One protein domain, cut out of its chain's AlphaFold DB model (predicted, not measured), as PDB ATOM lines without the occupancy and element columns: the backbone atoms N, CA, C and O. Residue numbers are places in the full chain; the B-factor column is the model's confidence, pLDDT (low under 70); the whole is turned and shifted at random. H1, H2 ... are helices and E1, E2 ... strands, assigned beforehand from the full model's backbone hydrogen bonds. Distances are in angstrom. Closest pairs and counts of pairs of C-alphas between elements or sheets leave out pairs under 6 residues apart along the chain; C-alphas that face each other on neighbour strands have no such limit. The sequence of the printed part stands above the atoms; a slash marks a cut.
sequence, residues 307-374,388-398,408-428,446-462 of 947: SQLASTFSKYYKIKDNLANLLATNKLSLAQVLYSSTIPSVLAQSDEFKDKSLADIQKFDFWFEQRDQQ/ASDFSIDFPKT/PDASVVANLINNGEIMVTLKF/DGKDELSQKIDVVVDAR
ATOM      1  N   SER A 307     -31.242  42.474  40.392       64.44
ATOM      2  CA  SER A 307     -31.274  43.038  41.756       64.44
ATOM      3  C   SER A 307     -31.319  44.570  41.742       64.44
ATOM      4  O   SER A 307     -32.054  45.175  42.523       64.44
ATOM      5  N   GLN A 308     -30.559  45.218  40.852       61.22
ATOM      6  CA  GLN A 308     -30.621  46.670  40.664       61.22
ATOM      7  C   GLN A 308     -31.969  47.101  40.081       61.22
ATOM      8  O   GLN A 308     -32.514  48.099  40.539       61.22
ATOM      9  N   LEU A 309     -32.533  46.337  39.144       67.94
ATOM     10  CA  LEU A 309     -33.835  46.590  38.529       67.94
ATOM     11  C   LEU A 309     -34.980  46.370  39.519       67.94
ATOM     12  O   LEU A 309     -35.854  47.218  39.583       67.94
ATOM     13  N   ALA A 310     -34.945  45.329  40.352       73.50
ATOM     14  CA  ALA A 310     -35.912  45.105  41.428       73.50
ATOM     15  C   ALA A 310     -35.831  46.220  42.482       73.50
ATOM     16  O   ALA A 310     -36.841  46.829  42.825       73.50
ATOM     17  N   SER A 311     -34.620  46.574  42.932       67.75
ATOM     18  CA  SER A 311     -34.414  47.698  43.858       67.75
ATOM     19  C   SER A 311     -34.853  49.040  43.266       67.75
ATOM     20  O   SER A 311     -35.295  49.919  44.004       67.75
ATOM     21  N   THR A 312     -34.699  49.216  41.956       64.81
ATOM     22  CA  THR A 312     -35.145  50.399  41.213       64.81
ATOM     23  C   THR A 312     -36.665  50.405  41.091       64.81
ATOM     24  O   THR A 312     -37.304  51.392  41.435       64.81
ATOM     25  N   PHE A 313     -37.264  49.280  40.711       74.56
ATOM     26  CA  PHE A 313     -38.704  49.093  40.616       74.56
ATOM     27  C   PHE A 313     -39.402  49.451  41.935       74.56
ATOM     28  O   PHE A 313     -40.227  50.359  41.965       74.56
ATOM     29  N   SER A 314     -38.984  48.843  43.052       74.06
ATOM     30  CA  SER A 314     -39.538  49.124  44.385       74.06
ATOM     31  C   SER A 314     -39.286  50.555  44.885       74.06
ATOM     32  O   SER A 314     -39.936  50.993  45.833       74.06
ATOM     33  N   LYS A 315     -38.344  51.296  44.280       73.56
ATOM     34  CA  LYS A 315     -38.099  52.715  44.579       73.56
ATOM     35  C   LYS A 315     -39.069  53.634  43.831       73.56
ATOM     36  O   LYS A 315     -39.503  54.626  44.409       73.56
ATOM     37  N   TYR A 316     -39.380  53.332  42.570       73.38
ATOM     38  CA  TYR A 316     -40.138  54.231  41.691       73.38
ATOM     39  C   TYR A 316     -41.611  53.858  41.520       73.38
ATOM     40  O   TYR A 316     -42.404  54.742  41.212       73.38
ATOM     41  N   TYR A 317     -42.001  52.610  41.783       79.00
ATOM     42  CA  TYR A 317     -43.386  52.144  41.689       79.00
ATOM     43  C   TYR A 317     -43.919  51.673  43.045       79.00
ATOM     44  O   TYR A 317     -43.150  51.312  43.943       79.00
ATOM     45  N   LYS A 318     -45.244  51.697  43.196       85.69
ATOM     46  CA  LYS A 318     -45.992  51.032  44.272       85.69
ATOM     47  C   LYS A 318     -47.264  50.397  43.721       85.69
ATOM     48  O   LYS A 318     -47.731  50.786  42.653       85.69
ATOM     49  N   ILE A 319     -47.831  49.445  44.457       88.56
ATOM     50  CA  ILE A 319     -49.221  49.022  44.243       88.56
ATOM     51  C   ILE A 319     -50.138  50.174  44.676       88.56
ATOM     52  O   ILE A 319     -49.871  50.813  45.695       88.56
ATOM     53  N   LYS A 320     -51.212  50.428  43.925       89.62
ATOM     54  CA  LYS A 320     -52.245  51.413  44.282       89.62
ATOM     55  C   LYS A 320     -52.870  51.082  45.635       89.62
ATOM     56  O   LYS A 320     -53.200  49.927  45.909       89.62
ATOM     57  N   ASP A 321     -53.063  52.099  46.470       85.75
ATOM     58  CA  ASP A 321     -53.356  51.890  47.894       85.75
ATOM     59  C   ASP A 321     -54.692  51.159  48.136       85.75
ATOM     60  O   ASP A 321     -54.792  50.339  49.046       85.75
ATOM     61  N   ASN A 322     -55.705  51.378  47.293       87.62
ATOM     62  CA  ASN A 322     -56.981  50.658  47.366       87.62
ATOM     63  C   ASN A 322     -56.839  49.161  47.032       87.62
ATOM     64  O   ASN A 322     -57.335  48.313  47.776       87.62
ATOM     65  N   LEU A 323     -56.093  48.819  45.976       91.31
ATOM     66  CA  LEU A 323     -55.813  47.430  45.600       91.31
ATOM     67  C   LEU A 323     -54.952  46.718  46.655       91.31
ATOM     68  O   LEU A 323     -55.216  45.562  46.987       91.31
ATOM     69  N   ALA A 324     -53.969  47.413  47.234       88.06
ATOM     70  CA  ALA A 324     -53.180  46.910  48.358       88.06
ATOM     71  C   ALA A 324     -54.062  46.586  49.581       88.06
ATOM     72  O   ALA A 324     -53.927  45.515  50.176       88.06
ATOM     73  N   ASN A 325     -55.015  47.463  49.913       83.19
ATOM     74  CA  ASN A 325     -55.956  47.243  51.012       83.19
ATOM     75  C   ASN A 325     -56.884  46.043  50.757       83.19
ATOM     76  O   ASN A 325     -57.100  45.230  51.659       83.19
ATOM     77  N   LEU A 326     -57.396  45.892  49.529       87.38
ATOM     78  CA  LEU A 326     -58.230  44.750  49.134       87.38
ATOM     79  C   LEU A 326     -57.482  43.414  49.243       87.38
ATOM     80  O   LEU A 326     -58.042  42.450  49.770       87.38
ATOM     81  N   LEU A 327     -56.223  43.360  48.798       87.44
ATOM     82  CA  LEU A 327     -55.361  42.180  48.939       87.44
ATOM     83  C   LEU A 327     -55.187  41.785  50.414       87.44
ATOM     84  O   LEU A 327     -55.453  40.640  50.779       87.44
ATOM     85  N   ALA A 328     -54.819  42.744  51.269       81.31
ATOM     86  CA  ALA A 328     -54.614  42.513  52.699       81.31
ATOM     87  C   ALA A 328     -55.881  42.041  53.428       81.31
ATOM     88  O   ALA A 328     -55.845  41.064  54.177       81.31
ATOM     89  N   THR A 329     -57.015  42.700  53.168       81.19
ATOM     90  CA  THR A 329     -58.312  42.378  53.789       81.19
ATOM     91  C   THR A 329     -58.729  40.939  53.475       81.19
ATOM     92  O   THR A 329     -59.236  40.222  54.336       81.19
ATOM     93  N   ASN A 330     -58.455  40.487  52.248       83.69
ATOM     94  CA  ASN A 330     -58.834  39.166  51.752       83.69
ATOM     95  C   ASN A 330     -57.740  38.091  51.911       83.69
ATOM     96  O   ASN A 330     -57.925  36.976  51.428       83.69
ATOM     97  N   LYS A 331     -56.632  38.386  52.610       79.38
ATOM     98  CA  LYS A 331     -55.474  37.482  52.811       79.38
ATOM     99  C   LYS A 331     -54.768  37.034  51.516       79.38
ATOM    100  O   LYS A 331     -54.088  36.012  51.514       79.38
ATOM    101  N   LEU A 332     -54.926  37.767  50.415       83.25
ATOM    102  CA  LEU A 332     -54.390  37.384  49.107       83.25
ATOM    103  C   LEU A 332     -53.050  38.068  48.831       83.25
ATOM    104  O   LEU A 332     -52.907  39.279  48.989       83.25
ATOM    105  N   SER A 333     -52.073  37.309  48.340       85.81
ATOM    106  CA  SER A 333     -50.893  37.881  47.685       85.81
ATOM    107  C   SER A 333     -51.221  38.305  46.250       85.81
ATOM    108  O   SER A 333     -52.065  37.703  45.584       85.81
ATOM    109  N   LEU A 334     -50.503  39.304  45.730       88.38
ATOM    110  CA  LEU A 334     -50.641  39.716  44.330       88.38
ATOM    111  C   LEU A 334     -50.359  38.550  43.360       88.38
ATOM    112  O   LEU A 334     -51.065  38.395  42.367       88.38
ATOM    113  N   ALA A 335     -49.385  37.692  43.678       87.69
ATOM    114  CA  ALA A 335     -49.045  36.510  42.885       87.69
ATOM    115  C   ALA A 335     -50.221  35.522  42.759       87.69
ATOM    116  O   ALA A 335     -50.516  35.060  41.657       87.69
ATOM    117  N   GLN A 336     -50.940  35.252  43.858       86.88
ATOM    118  CA  GLN A 336     -52.141  34.404  43.851       86.88
ATOM    119  C   GLN A 336     -53.263  34.972  42.971       86.88
ATOM    120  O   GLN A 336     -54.038  34.200  42.417       86.88
ATOM    121  N   VAL A 337     -53.355  36.299  42.815       89.25
ATOM    122  CA  VAL A 337     -54.359  36.932  41.942       89.25
ATOM    123  C   VAL A 337     -53.913  36.929  40.477       89.25
ATOM    124  O   VAL A 337     -54.675  36.507  39.612       89.25
ATOM    125  N   LEU A 338     -52.681  37.365  40.192       85.62
ATOM    126  CA  LEU A 338     -52.149  37.508  38.828       85.62
ATOM    127  C   LEU A 338     -52.044  36.185  38.063       85.62
ATOM    128  O   LEU A 338     -52.263  36.156  36.847       85.62
ATOM    129  N   TYR A 339     -51.688  35.110  38.769       84.75
ATOM    130  CA  TYR A 339     -51.461  33.782  38.198       84.75
ATOM    131  C   TYR A 339     -52.656  32.826  38.368       84.75
ATOM    132  O   TYR A 339     -52.549  31.645  38.040       84.75
ATOM    133  N   SER A 340     -53.803  33.322  38.848       82.56
ATOM    134  CA  SER A 340     -55.051  32.553  38.897       82.56
ATOM    135  C   SER A 340     -55.664  32.369  37.502       82.56
ATOM    136  O   SER A 340     -55.535  33.222  36.624       82.56
ATOM    137  N   SER A 341     -56.398  31.270  37.306       82.31
ATOM    138  CA  SER A 341     -57.198  31.027  36.097       82.31
ATOM    139  C   SER A 341     -58.504  31.834  36.055       82.31
ATOM    140  O   SER A 341     -59.106  31.971  34.991       82.31
ATOM    141  N   THR A 342     -58.945  32.378  37.191       85.94
ATOM    142  CA  THR A 342     -60.129  33.242  37.326       85.94
ATOM    143  C   THR A 342     -59.891  34.343  38.360       85.94
ATOM    144  O   THR A 342     -59.064  34.200  39.260       85.94
ATOM    145  N   ILE A 343     -60.632  35.451  38.270       88.38
ATOM    146  CA  ILE A 343     -60.608  36.483  39.316       88.38
ATOM    147  C   ILE A 343     -61.149  35.861  40.620       88.38
ATOM    148  O   ILE A 343     -62.260  35.322  40.594       88.38
ATOM    149  N   PRO A 344     -60.417  35.917  41.753       89.75
ATOM    150  CA  PRO A 344     -60.895  35.375  43.023       89.75
ATOM    151  C   PRO A 344     -62.258  35.954  43.410       89.75
ATOM    152  O   PRO A 344     -62.460  37.169  43.366       89.75
ATOM    153  N   SER A 345     -63.192  35.096  43.826       87.38
ATOM    154  CA  SER A 345     -64.590  35.477  44.096       87.38
ATOM    155  C   SER A 345     -64.739  36.582  45.145       87.38
ATOM    156  O   SER A 345     -65.644  37.403  45.037       87.38
ATOM    157  N   VAL A 346     -63.823  36.633  46.117       85.88
ATOM    158  CA  VAL A 346     -63.750  37.677  47.153       85.88
ATOM    159  C   VAL A 346     -63.342  39.052  46.610       85.88
ATOM    160  O   VAL A 346     -63.741  40.067  47.169       85.88
ATOM    161  N   LEU A 347     -62.596  39.103  45.499       89.75
ATOM    162  CA  LEU A 347     -62.233  40.349  44.815       89.75
ATOM    163  C   LEU A 347     -63.281  40.745  43.773       89.75
ATOM    164  O   LEU A 347     -63.571  41.927  43.627       89.75
ATOM    165  N   ALA A 348     -63.901  39.775  43.097       85.94
ATOM    166  CA  ALA A 348     -64.878  40.001  42.026       85.94
ATOM    167  C   ALA A 348     -66.139  40.796  42.443       85.94
ATOM    168  O   ALA A 348     -66.892  41.228  41.574       85.94
ATOM    169  N   GLN A 349     -66.379  40.983  43.747       81.25
ATOM    170  CA  GLN A 349     -67.476  41.797  44.294       81.25
ATOM    171  C   GLN A 349     -67.078  43.251  44.620       81.25
ATOM    172  O   GLN A 349     -67.940  44.035  45.004       81.25
ATOM    173  N   SER A 350     -65.796  43.613  44.503       88.25
ATOM    174  CA  SER A 350     -65.309  44.983  44.737       88.25
ATOM    175  C   SER A 350     -65.423  45.855  43.484       88.25
ATOM    176  O   SER A 350     -65.312  45.358  42.357       88.25
ATOM    177  N   ASP A 351     -65.625  47.161  43.673       88.38
ATOM    178  CA  ASP A 351     -65.833  48.118  42.578       88.38
ATOM    179  C   ASP A 351     -64.628  48.191  41.619       88.38
ATOM    180  O   ASP A 351     -64.799  48.389  40.418       88.38
ATOM    181  N   GLU A 352     -63.411  47.950  42.114       89.94
ATOM    182  CA  GLU A 352     -62.173  47.900  41.330       89.94
ATOM    183  C   GLU A 352     -62.128  46.762  40.295       89.94
ATOM    184  O   GLU A 352     -61.512  46.909  39.234       89.94
ATOM    185  N   PHE A 353     -62.756  45.623  40.605       91.44
ATOM    186  CA  PHE A 353     -62.750  44.407  39.778       91.44
ATOM    187  C   PHE A 353     -64.053  44.211  39.000       91.44
ATOM    188  O   PHE A 353     -64.112  43.381  38.089       91.44
ATOM    189  N   LYS A 354     -65.086  44.987  39.330       84.62
ATOM    190  CA  LYS A 354     -66.353  45.001  38.612       84.62
ATOM    191  C   LYS A 354     -66.127  45.323  37.131       84.62
ATOM    192  O   LYS A 354     -65.360  46.217  36.771       84.62
ATOM    193  N   ASP A 355     -66.780  44.545  36.273       84.69
ATOM    194  CA  ASP A 355     -66.694  44.639  34.812       84.69
ATOM    195  C   ASP A 355     -65.259  44.497  34.236       84.69
ATOM    196  O   ASP A 355     -64.991  44.935  33.114       84.69
ATOM    197  N   LYS A 356     -64.318  43.875  34.974       87.50
ATOM    198  CA  LYS A 356     -62.955  43.561  34.497       87.50
ATOM    199  C   LYS A 356     -62.821  42.113  34.040       87.50
ATOM    200  O   LYS A 356     -63.303  41.190  34.695       87.50
ATOM    201  N   SER A 357     -62.095  41.898  32.944       86.56
ATOM    202  CA  SER A 357     -61.648  40.561  32.543       86.56
ATOM    203  C   SER A 357     -60.337  40.172  33.241       86.56
ATOM    204  O   SER A 357     -59.612  41.025  33.760       86.56
ATOM    205  N   LEU A 358     -59.977  38.882  33.191       80.44
ATOM    206  CA  LEU A 358     -58.663  38.413  33.650       80.44
ATOM    207  C   LEU A 358     -57.520  39.160  32.932       80.44
ATOM    208  O   LEU A 358     -56.557  39.569  33.570       80.44
ATOM    209  N   ALA A 359     -57.668  39.423  31.630       76.69
ATOM    210  CA  ALA A 359     -56.689  40.162  30.835       76.69
ATOM    211  C   ALA A 359     -56.592  41.657  31.206       76.69
ATOM    212  O   ALA A 359     -55.579  42.294  30.921       76.69
ATOM    213  N   ASP A 360     -57.617  42.239  31.840       82.00
ATOM    214  CA  ASP A 360     -57.561  43.617  32.339       82.00
ATOM    215  C   ASP A 360     -56.786  43.709  33.645       82.00
ATOM    216  O   ASP A 360     -55.903  44.556  33.764       82.00
ATOM    217  N   ILE A 361     -57.057  42.804  34.593       83.19
ATOM    218  CA  ILE A 361     -56.317  42.764  35.860       83.19
ATOM    219  C   ILE A 361     -54.883  42.252  35.695       83.19
ATOM    220  O   ILE A 361     -54.087  42.344  36.619       83.19
ATOM    221  N   GLN A 362     -54.525  41.725  34.529       77.12
ATOM    222  CA  GLN A 362     -53.143  41.406  34.184       77.12
ATOM    223  C   GLN A 362     -52.371  42.642  33.664       77.12
ATOM    224  O   GLN A 362     -51.151  42.623  33.580       77.12
ATOM    225  N   LYS A 363     -52.994  43.787  33.371       76.94
ATOM    226  CA  LYS A 363     -52.229  44.966  32.907       76.94
ATOM    227  C   LYS A 363     -51.362  45.547  34.034       76.94
ATOM    228  O   LYS A 363     -51.827  45.683  35.163       76.94
ATOM    229  N   PHE A 364     -50.122  45.943  33.725       76.31
ATOM    230  CA  PHE A 364     -49.211  46.581  34.692       76.31
ATOM    231  C   PHE A 364     -49.872  47.790  35.371       76.31
ATOM    232  O   PHE A 364     -49.989  47.838  36.597       76.31
ATOM    233  N   ASP A 365     -50.427  48.684  34.549       79.19
ATOM    234  CA  ASP A 365     -51.117  49.906  34.973       79.19
ATOM    235  C   ASP A 365     -52.446  49.652  35.701       79.19
ATOM    236  O   ASP A 365     -53.061  50.602  36.186       79.19
ATOM    237  N   PHE A 366     -52.932  48.405  35.798       86.50
ATOM    238  CA  PHE A 366     -54.047  48.086  36.692       86.50
ATOM    239  C   PHE A 366     -53.578  48.190  38.147       86.50
ATOM    240  O   PHE A 366     -54.165  48.949  38.918       86.50
ATOM    241  N   TRP A 367     -52.480  47.507  38.487       88.50
ATOM    242  CA  TRP A 367     -51.967  47.386  39.855       88.50
ATOM    243  C   TRP A 367     -51.038  48.506  40.287       88.50
ATOM    244  O   TRP A 367     -51.101  48.922  41.444       88.50
ATOM    245  N   PHE A 368     -50.153  48.948  39.396       85.94
ATOM    246  CA  PHE A 368     -49.025  49.793  39.761       85.94
ATOM    247  C   PHE A 368     -49.253  51.260  39.405       85.94
ATOM    248  O   PHE A 368     -49.939  51.596  38.442       85.94
ATOM    249  N   GLU A 369     -48.649  52.133  40.202       84.75
ATOM    250  CA  GLU A 369     -48.521  53.561  39.935       84.75
ATOM    251  C   GLU A 369     -47.112  54.044  40.306       84.75
ATOM    252  O   GLU A 369     -46.408  53.422  41.112       84.75
ATOM    253  N   GLN A 370     -46.676  55.141  39.686       77.81
ATOM    254  CA  GLN A 370     -45.384  55.756  39.974       77.81
ATOM    255  C   GLN A 370     -45.466  56.550  41.290       77.81
ATOM    256  O   GLN A 370     -46.442  57.253  41.536       77.81
ATOM    257  N   ARG A 371     -44.437  56.461  42.139       76.56
ATOM    258  CA  ARG A 371     -44.300  57.301  43.346       76.56
ATOM    259  C   ARG A 371     -43.936  58.739  42.943       76.56
ATOM    260  O   ARG A 371     -43.264  58.924  41.932       76.56
ATOM    261  N   ASP A 372     -44.285  59.734  43.766       57.53
ATOM    262  CA  ASP A 372     -44.211  61.191  43.486       57.53
ATOM    263  C   ASP A 372     -42.806  61.815  43.257       57.53
ATOM    264  O   ASP A 372     -42.581  62.998  43.517       57.53
ATOM    265  N   GLN A 373     -41.819  61.063  42.767       54.16
ATOM    266  CA  GLN A 373     -40.517  61.596  42.365       54.16
ATOM    267  C   GLN A 373     -40.411  61.690  40.839       54.16
ATOM    268  O   GLN A 373     -40.243  60.684  40.150       54.16
ATOM    269  N   GLN A 374     -40.456  62.926  40.326       44.50
ATOM    270  CA  GLN A 374     -40.309  63.282  38.907       44.50
ATOM    271  C   GLN A 374     -38.875  63.082  38.370       44.50
ATOM    272  O   GLN A 374     -38.239  64.010  37.873       44.50
ATOM    273  N   ALA A 388     -39.791  54.380  31.575       40.84
ATOM    274  CA  ALA A 388     -40.868  53.825  32.399       40.84
ATOM    275  C   ALA A 388     -41.904  53.008  31.592       40.84
ATOM    276  O   ALA A 388     -42.530  52.107  32.140       40.84
ATOM    277  N   SER A 389     -42.055  53.308  30.297       39.59
ATOM    278  CA  SER A 389     -42.912  52.604  29.331       39.59
ATOM    279  C   SER A 389     -42.433  51.201  28.948       39.59
ATOM    280  O   SER A 389     -43.186  50.450  28.337       39.59
ATOM    281  N   ASP A 390     -41.186  50.856  29.271       45.44
ATOM    282  CA  ASP A 390     -40.518  49.655  28.756       45.44
ATOM    283  C   ASP A 390     -40.711  48.447  29.704       45.44
ATOM    284  O   ASP A 390     -40.242  47.332  29.446       45.44
ATOM    285  N   PHE A 391     -41.420  48.668  30.817       48.22
ATOM    286  CA  PHE A 391     -41.842  47.650  31.775       48.22
ATOM    287  C   PHE A 391     -43.189  47.044  31.363       48.22
ATOM    288  O   PHE A 391     -44.166  47.738  31.101       48.22
ATOM    289  N   SER A 392     -43.262  45.718  31.392       52.53
ATOM    290  CA  SER A 392     -44.490  44.932  31.262       52.53
ATOM    291  C   SER A 392     -44.534  43.888  32.379       52.53
ATOM    292  O   SER A 392     -43.490  43.511  32.901       52.53
ATOM    293  N   ILE A 393     -45.707  43.389  32.762       51.94
ATOM    294  CA  ILE A 393     -45.779  42.127  33.516       51.94
ATOM    295  C   ILE A 393     -45.994  41.024  32.476       51.94
ATOM    296  O   ILE A 393     -46.854  41.178  31.607       51.94
ATOM    297  N   ASP A 394     -45.206  39.949  32.524       50.47
ATOM    298  CA  ASP A 394     -45.441  38.773  31.679       50.47
ATOM    299  C   ASP A 394     -46.398  37.797  32.369       50.47
ATOM    300  O   ASP A 394     -46.273  37.499  33.560       50.47
ATOM    301  N   PHE A 395     -47.320  37.243  31.580       48.28
ATOM    302  CA  PHE A 395     -48.346  36.312  32.046       48.28
ATOM    303  C   PHE A 395     -48.249  34.952  31.370       48.28
ATOM    304  O   PHE A 395     -47.802  34.861  30.223       48.28
ATOM    305  N   PRO A 396     -48.750  33.893  32.031       38.62
ATOM    306  CA  PRO A 396     -49.125  32.662  31.352       38.62
ATOM    307  C   PRO A 396     -50.066  32.975  30.179       38.62
ATOM    308  O   PRO A 396     -51.085  33.647  30.356       38.62
ATOM    309  N   LYS A 397     -49.741  32.491  28.972       44.09
ATOM    310  CA  LYS A 397     -50.606  32.656  27.793       44.09
ATOM    311  C   LYS A 397     -51.926  31.912  28.026       44.09
ATOM    312  O   LYS A 397     -51.938  30.686  28.039       44.09
ATOM    313  N   THR A 398     -53.034  32.639  28.169       36.28
ATOM    314  CA  THR A 398     -54.382  32.045  28.269       36.28
ATOM    315  C   THR A 398     -55.027  31.793  26.907       36.28
ATOM    316  O   THR A 398     -55.844  30.889  26.797       36.28
ATOM    317  N   PRO A 408     -43.412  32.265  31.632       65.25
ATOM    318  CA  PRO A 408     -42.721  31.427  32.613       65.25
ATOM    319  C   PRO A 408     -43.394  30.054  32.775       65.25
ATOM    320  O   PRO A 408     -44.622  29.948  32.775       65.25
ATOM    321  N   ASP A 409     -42.581  29.012  32.965       69.44
ATOM    322  CA  ASP A 409     -43.053  27.640  33.181       69.44
ATOM    323  C   ASP A 409     -43.906  27.502  34.453       69.44
ATOM    324  O   ASP A 409     -43.704  28.199  35.451       69.44
ATOM    325  N   ALA A 410     -44.814  26.522  34.464       75.81
ATOM    326  CA  ALA A 410     -45.721  26.274  35.590       75.81
ATOM    327  C   ALA A 410     -44.997  26.036  36.936       75.81
ATOM    328  O   ALA A 410     -45.508  26.413  37.990       75.81
ATOM    329  N   SER A 411     -43.791  25.458  36.915       78.88
ATOM    330  CA  SER A 411     -42.943  25.278  38.102       78.88
ATOM    331  C   SER A 411     -42.375  26.599  38.638       78.88
ATOM    332  O   SER A 411     -42.272  26.777  39.850       78.88
ATOM    333  N   VAL A 412     -42.054  27.550  37.755       80.12
ATOM    334  CA  VAL A 412     -41.631  28.908  38.126       80.12
ATOM    335  C   VAL A 412     -42.813  29.671  38.719       80.12
ATOM    336  O   VAL A 412     -42.677  30.260  39.788       80.12
ATOM    337  N   VAL A 413     -43.989  29.586  38.090       82.06
ATOM    338  CA  VAL A 413     -45.232  30.194  38.594       82.06
ATOM    339  C   VAL A 413     -45.595  29.663  39.987       82.06
ATOM    340  O   VAL A 413     -45.910  30.455  40.872       82.06
ATOM    341  N   ALA A 414     -45.482  28.353  40.229       84.38
ATOM    342  CA  ALA A 414     -45.722  27.772  41.552       84.38
ATOM    343  C   ALA A 414     -44.771  28.333  42.630       84.38
ATOM    344  O   ALA A 414     -45.210  28.651  43.734       84.38
ATOM    345  N   ASN A 415     -43.485  28.512  42.308       84.44
ATOM    346  CA  ASN A 415     -42.514  29.113  43.228       84.44
ATOM    347  C   ASN A 415     -42.804  30.600  43.495       84.44
ATOM    348  O   ASN A 415     -42.743  31.032  44.644       84.44
ATOM    349  N   LEU A 416     -43.168  31.365  42.459       85.75
ATOM    350  CA  LEU A 416     -43.572  32.769  42.583       85.75
ATOM    351  C   LEU A 416     -44.791  32.921  43.509       85.75
ATOM    352  O   LEU A 416     -44.754  33.718  44.445       85.75
ATOM    353  N   ILE A 417     -45.825  32.091  43.320       85.12
ATOM    354  CA  ILE A 417     -47.007  32.038  44.195       85.12
ATOM    355  C   ILE A 417     -46.608  31.721  45.645       85.12
ATOM    356  O   ILE A 417     -46.987  32.466  46.547       85.12
ATOM    357  N   ASN A 418     -45.810  30.672  45.872       82.88
ATOM    358  CA  ASN A 418     -45.378  30.257  47.216       82.88
ATOM    359  C   ASN A 418     -44.573  31.340  47.955       82.88
ATOM    360  O   ASN A 418     -44.679  31.464  49.177       82.88
ATOM    361  N   ASN A 419     -43.785  32.131  47.224       80.88
ATOM    362  CA  ASN A 419     -43.003  33.233  47.779       80.88
ATOM    363  C   ASN A 419     -43.788  34.557  47.868       80.88
ATOM    364  O   ASN A 419     -43.286  35.517  48.449       80.88
ATOM    365  N   GLY A 420     -44.989  34.652  47.282       81.44
ATOM    366  CA  GLY A 420     -45.714  35.918  47.098       81.44
ATOM    367  C   GLY A 420     -44.999  36.913  46.170       81.44
ATOM    368  O   GLY A 420     -45.212  38.124  46.266       81.44
ATOM    369  N   GLU A 421     -44.136  36.403  45.293       86.62
ATOM    370  CA  GLU A 421     -43.312  37.153  44.349       86.62
ATOM    371  C   GLU A 421     -43.976  37.203  42.966       86.62
ATOM    372  O   GLU A 421     -44.726  36.311  42.579       86.62
ATOM    373  N   ILE A 422     -43.693  38.254  42.198       84.88
ATOM    374  CA  ILE A 422     -44.171  38.411  40.819       84.88
ATOM    375  C   ILE A 422     -42.991  38.572  39.865       84.88
ATOM    376  O   ILE A 422     -41.938  39.081  40.251       84.88
ATOM    377  N   MET A 423     -43.172  38.173  38.608       80.06
ATOM    378  CA  MET A 423     -42.192  38.403  37.549       80.06
ATOM    379  C   MET A 423     -42.592  39.624  36.715       80.06
ATOM    380  O   MET A 423     -43.600  39.605  36.014       80.06
ATOM    381  N   VAL A 424     -41.793  40.686  36.799       75.25
ATOM    382  CA  VAL A 424     -41.902  41.888  35.962       75.25
ATOM    383  C   VAL A 424     -40.873  41.783  34.842       75.25
ATOM    384  O   VAL A 424     -39.711  41.468  35.083       75.25
ATOM    385  N   THR A 425     -41.286  42.063  33.616       68.69
ATOM    386  CA  THR A 425     -40.502  41.863  32.401       68.69
ATOM    387  C   THR A 425     -40.223  43.190  31.709       68.69
ATOM    388  O   THR A 425     -41.124  43.864  31.205       68.69
ATOM    389  N   LEU A 426     -38.944  43.525  31.608       63.62
ATOM    390  CA  LEU A 426     -38.440  44.636  30.812       63.62
ATOM    391  C   LEU A 426     -38.211  44.199  29.371       63.62
ATOM    392  O   LEU A 426     -37.512  43.210  29.138       63.62
ATOM    393  N   LYS A 427     -38.765  44.948  28.415       62.25
ATOM    394  CA  LYS A 427     -38.571  44.733  26.975       62.25
ATOM    395  C   LYS A 427     -37.994  46.000  26.366       62.25
ATOM    396  O   LYS A 427     -38.635  47.043  26.404       62.25
ATOM    397  N   PHE A 428     -36.793  45.914  25.805       58.69
ATOM    398  CA  PHE A 428     -36.124  47.057  25.183       58.69
ATOM    399  C   PHE A 428     -35.368  46.629  23.928       58.69
ATOM    400  O   PHE A 428     -34.903  45.495  23.819       58.69
ATOM    401  N   ASP A 446     -37.197  42.118  12.326       55.12
ATOM    402  CA  ASP A 446     -37.478  42.208  10.890       55.12
ATOM    403  C   ASP A 446     -37.487  43.658  10.377       55.12
ATOM    404  O   ASP A 446     -38.208  44.529  10.871       55.12
ATOM    405  N   GLY A 447     -36.663  43.914   9.357       56.09
ATOM    406  CA  GLY A 447     -36.537  45.224   8.717       56.09
ATOM    407  C   GLY A 447     -35.756  46.287   9.504       56.09
ATOM    408  O   GLY A 447     -35.770  47.448   9.091       56.09
ATOM    409  N   LYS A 448     -35.074  45.937  10.605       60.50
ATOM    410  CA  LYS A 448     -34.322  46.885  11.447       60.50
ATOM    411  C   LYS A 448     -32.943  46.368  11.862       60.50
ATOM    412  O   LYS A 448     -32.771  45.197  12.180       60.50
ATOM    413  N   ASP A 449     -31.988  47.286  12.019       67.62
ATOM    414  CA  ASP A 449     -30.699  47.027  12.686       67.62
ATOM    415  C   ASP A 449     -30.851  46.996  14.229       67.62
ATOM    416  O   ASP A 449     -30.050  47.576  14.961       67.62
ATOM    417  N   GLU A 450     -31.916  46.378  14.747       67.12
ATOM    418  CA  GLU A 450     -32.272  46.342  16.172       67.12
ATOM    419  C   GLU A 450     -32.342  44.889  16.675       67.12
ATOM    420  O   GLU A 450     -32.888  44.013  16.011       67.12
ATOM    421  N   LEU A 451     -31.834  44.645  17.885       66.12
ATOM    422  CA  LEU A 451     -32.076  43.423  18.660       66.12
ATOM    423  C   LEU A 451     -33.188  43.689  19.674       66.12
ATOM    424  O   LEU A 451     -33.107  44.690  20.388       66.12
ATOM    425  N   SER A 452     -34.152  42.778  19.810       59.97
ATOM    426  CA  SER A 452     -35.089  42.807  20.940       59.97
ATOM    427  C   SER A 452     -34.472  42.095  22.146       59.97
ATOM    428  O   SER A 452     -33.955  40.984  22.021       59.97
ATOM    429  N   GLN A 453     -34.501  42.733  23.315       60.97
ATOM    430  CA  GLN A 453     -33.977  42.187  24.564       60.97
ATOM    431  C   GLN A 453     -35.072  42.102  25.627       60.97
ATOM    432  O   GLN A 453     -35.927  42.983  25.739       60.97
ATOM    433  N   LYS A 454     -35.005  41.039  26.432       65.69
ATOM    434  CA  LYS A 454     -35.893  40.762  27.564       65.69
ATOM    435  C   LYS A 454     -35.059  40.656  28.841       65.69
ATOM    436  O   LYS A 454     -34.046  39.959  28.839       65.69
ATOM    437  N   ILE A 455     -35.491  41.289  29.929       66.31
ATOM    438  CA  ILE A 455     -34.973  41.013  31.275       66.31
ATOM    439  C   ILE A 455     -36.148  40.731  32.207       66.31
ATOM    440  O   ILE A 455     -36.973  41.608  32.452       66.31
ATOM    441  N   ASP A 456     -36.181  39.521  32.759       71.94
ATOM    442  CA  ASP A 456     -37.142  39.127  33.785       71.94
ATOM    443  C   ASP A 456     -36.606  39.464  35.183       71.94
ATOM    444  O   ASP A 456     -35.473  39.136  35.548       71.94
ATOM    445  N   VAL A 457     -37.431  40.155  35.967       74.44
ATOM    446  CA  VAL A 457     -37.116  40.706  37.285       74.44
ATOM    447  C   VAL A 457     -38.136  40.171  38.282       74.44
ATOM    448  O   VAL A 457     -39.327  40.457  38.181       74.44
ATOM    449  N   VAL A 458     -37.672  39.406  39.269       81.88
ATOM    450  CA  VAL A 458     -38.528  38.941  40.368       81.88
ATOM    451  C   VAL A 458     -38.660  40.058  41.404       81.88
ATOM    452  O   VAL A 458     -37.655  40.603  41.864       81.88
ATOM    453  N   VAL A 459     -39.897  40.405  41.763       82.38
ATOM    454  CA  VAL A 459     -40.231  41.473  42.715       82.38
ATOM    455  C   VAL A 459     -41.121  40.921  43.827       82.38
ATOM    456  O   VAL A 459     -42.124  40.258  43.567       82.38
ATOM    457  N   ASP A 460     -40.785  41.239  45.077       84.88
ATOM    458  CA  ASP A 460     -41.598  40.902  46.248       84.88
ATOM    459  C   ASP A 460     -42.644  41.997  46.507       84.88
ATOM    460  O   ASP A 460     -42.350  43.070  47.037       84.88
ATOM    461  N   ALA A 461     -43.882  41.726  46.095       80.00
ATOM    462  CA  ALA A 461     -45.004  42.657  46.183       80.00
ATOM    463  C   ALA A 461     -45.582  42.794  47.609       80.00
ATOM    464  O   ALA A 461     -46.266  43.775  47.915       80.00
ATOM    465  N   ARG A 462     -45.302  41.831  48.502       85.44
ATOM    466  CA  ARG A 462     -45.876  41.763  49.861       85.44
ATOM    467  C   ARG A 462     -45.505  42.981  50.709       85.44
ATOM    468  O   ARG A 462     -46.285  43.417  51.554       85.44
TER     469      ARG A 462
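This is residues 307 to 374, 388 to 398, 408 to 428 and 446 to 462 of the 947 residues of an uncharacterized protein of Mycoplasma conjunctivae (UniProt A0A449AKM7). A narrow three-stranded antiparallel sheet, in the order E3, E4, E5, has helix H1 laid crosswise over one face and helix H6 at the end where E4 begins and E5 ends. The other end of long E5 reaches to one end of the domain, with residues 446 to 449 before it, while towards the opposite end lie the short helices H2, H3 and H4 and the unnamed stretch 339 to 357; the small antiparallel pair E1 and E2 lies between H1 and H2. The printed part has 117 residues, with six named helices and five named strands in the order H1 E1 H2 H3 H4 H5 E2 E3 H6 E4 E5, and its class is mixed, helices and strands. It is compact, with a radius of gyration of the C-alphas of 15.0 A, and spans 49 by 35 by 28 A.

Begin with the inner strand E4, residues 421 to 428, and its antiparallel neighbour E5, residues 450 to 460, at 162 degrees; look at N 424 and O 457, 2.8 A apart and within hydrogen-bond range. E4's other neighbour is E3, residues 391 to 393, antiparallel at 138 degrees, where N 425 and O 392 are 2.7 A apart. H1, residues 307 to 316, is on this sheet at a height of 8.6 A, in two layers, a helix on one face of a sheet. It lies only just over E4 and E5, with 3 of its C-alphas falling on each, and runs across the strands at 85 degrees to E4 on the local plane; the closest C-alphas of H1 and E5 are those of Ala 310 and Val 459, 5.8 A apart. H6, residues 410 to 419, is on the sheet at a height of 6.7 A and runs slantwise to the strands, at 47 degrees to E4 on the local plane. H3, residues 334 to 338, only grazes the sheet, and H3 and H6 only just touch, with 3 pairs of C-alphas within 8 A, the closest being Ala 335 and Ile 417 at 5.1 A. H5, residues 364 to 367, also only grazes the sheet, and its closest C-alphas with E3 are Phe 364 and Ile 393, 5.7 A apart. H4, residues 358 to 361, is close to but not clearly touching H5, with the C-alphas of Asp 360 and Phe 366 the closest at 7.2 A. H2, residues 321 to 329, is not on the three-stranded sheet; it is close to but not clearly touching H5, where the closest C-alphas are Leu 323 and Trp 367 at 6.9 A. Strands E1, residues 317 to 319, and E2, residues 368 to 370, are antiparallel at 142 degrees, with N 318 and O 369 2.9 A apart and within hydrogen-bond range. In H1, H2, H3 and H6 every O i to N i+4 pair is within hydrogen-bond range, while H4 and H5 are too short for such a pair. H1 and H6 are apart.

Find C-alpha 450 at (-32.272, 46.342, 16.172); from there E5 runs 32.0 A to C-alpha 460 at (-41.598, 40.902, 46.248). E4 measures 22.7 A from first to last C-alpha. H1 begins at C-alpha 307, at (-31.274, 43.038, 41.756), and runs 14.3 A; H6 is also 14.3 A long, and H2 12.2 A. H3, H4 and H5 measure 6.1, 5.4 and 5.9 A, and the strands E1, E2 and E3 measure 7.1, 7.0 and 7.0 A.

The two C-alphas farthest apart are those of Thr 329 and Gly 447, at 50.1 A. Look for three cuts: C-alphas 374 and 388 are 11.5 A apart, 398 and 408 are 12.5 A apart, and 428 and 446 are 15.2 A apart. Of the links that are printed whole, the one from H3 to H4, with 19 residues, is long, and the others are tight. The model's mean pLDDT over the printed part is 75.3; 35 residues are under 70, among them 388 to 398 and 446 to 455.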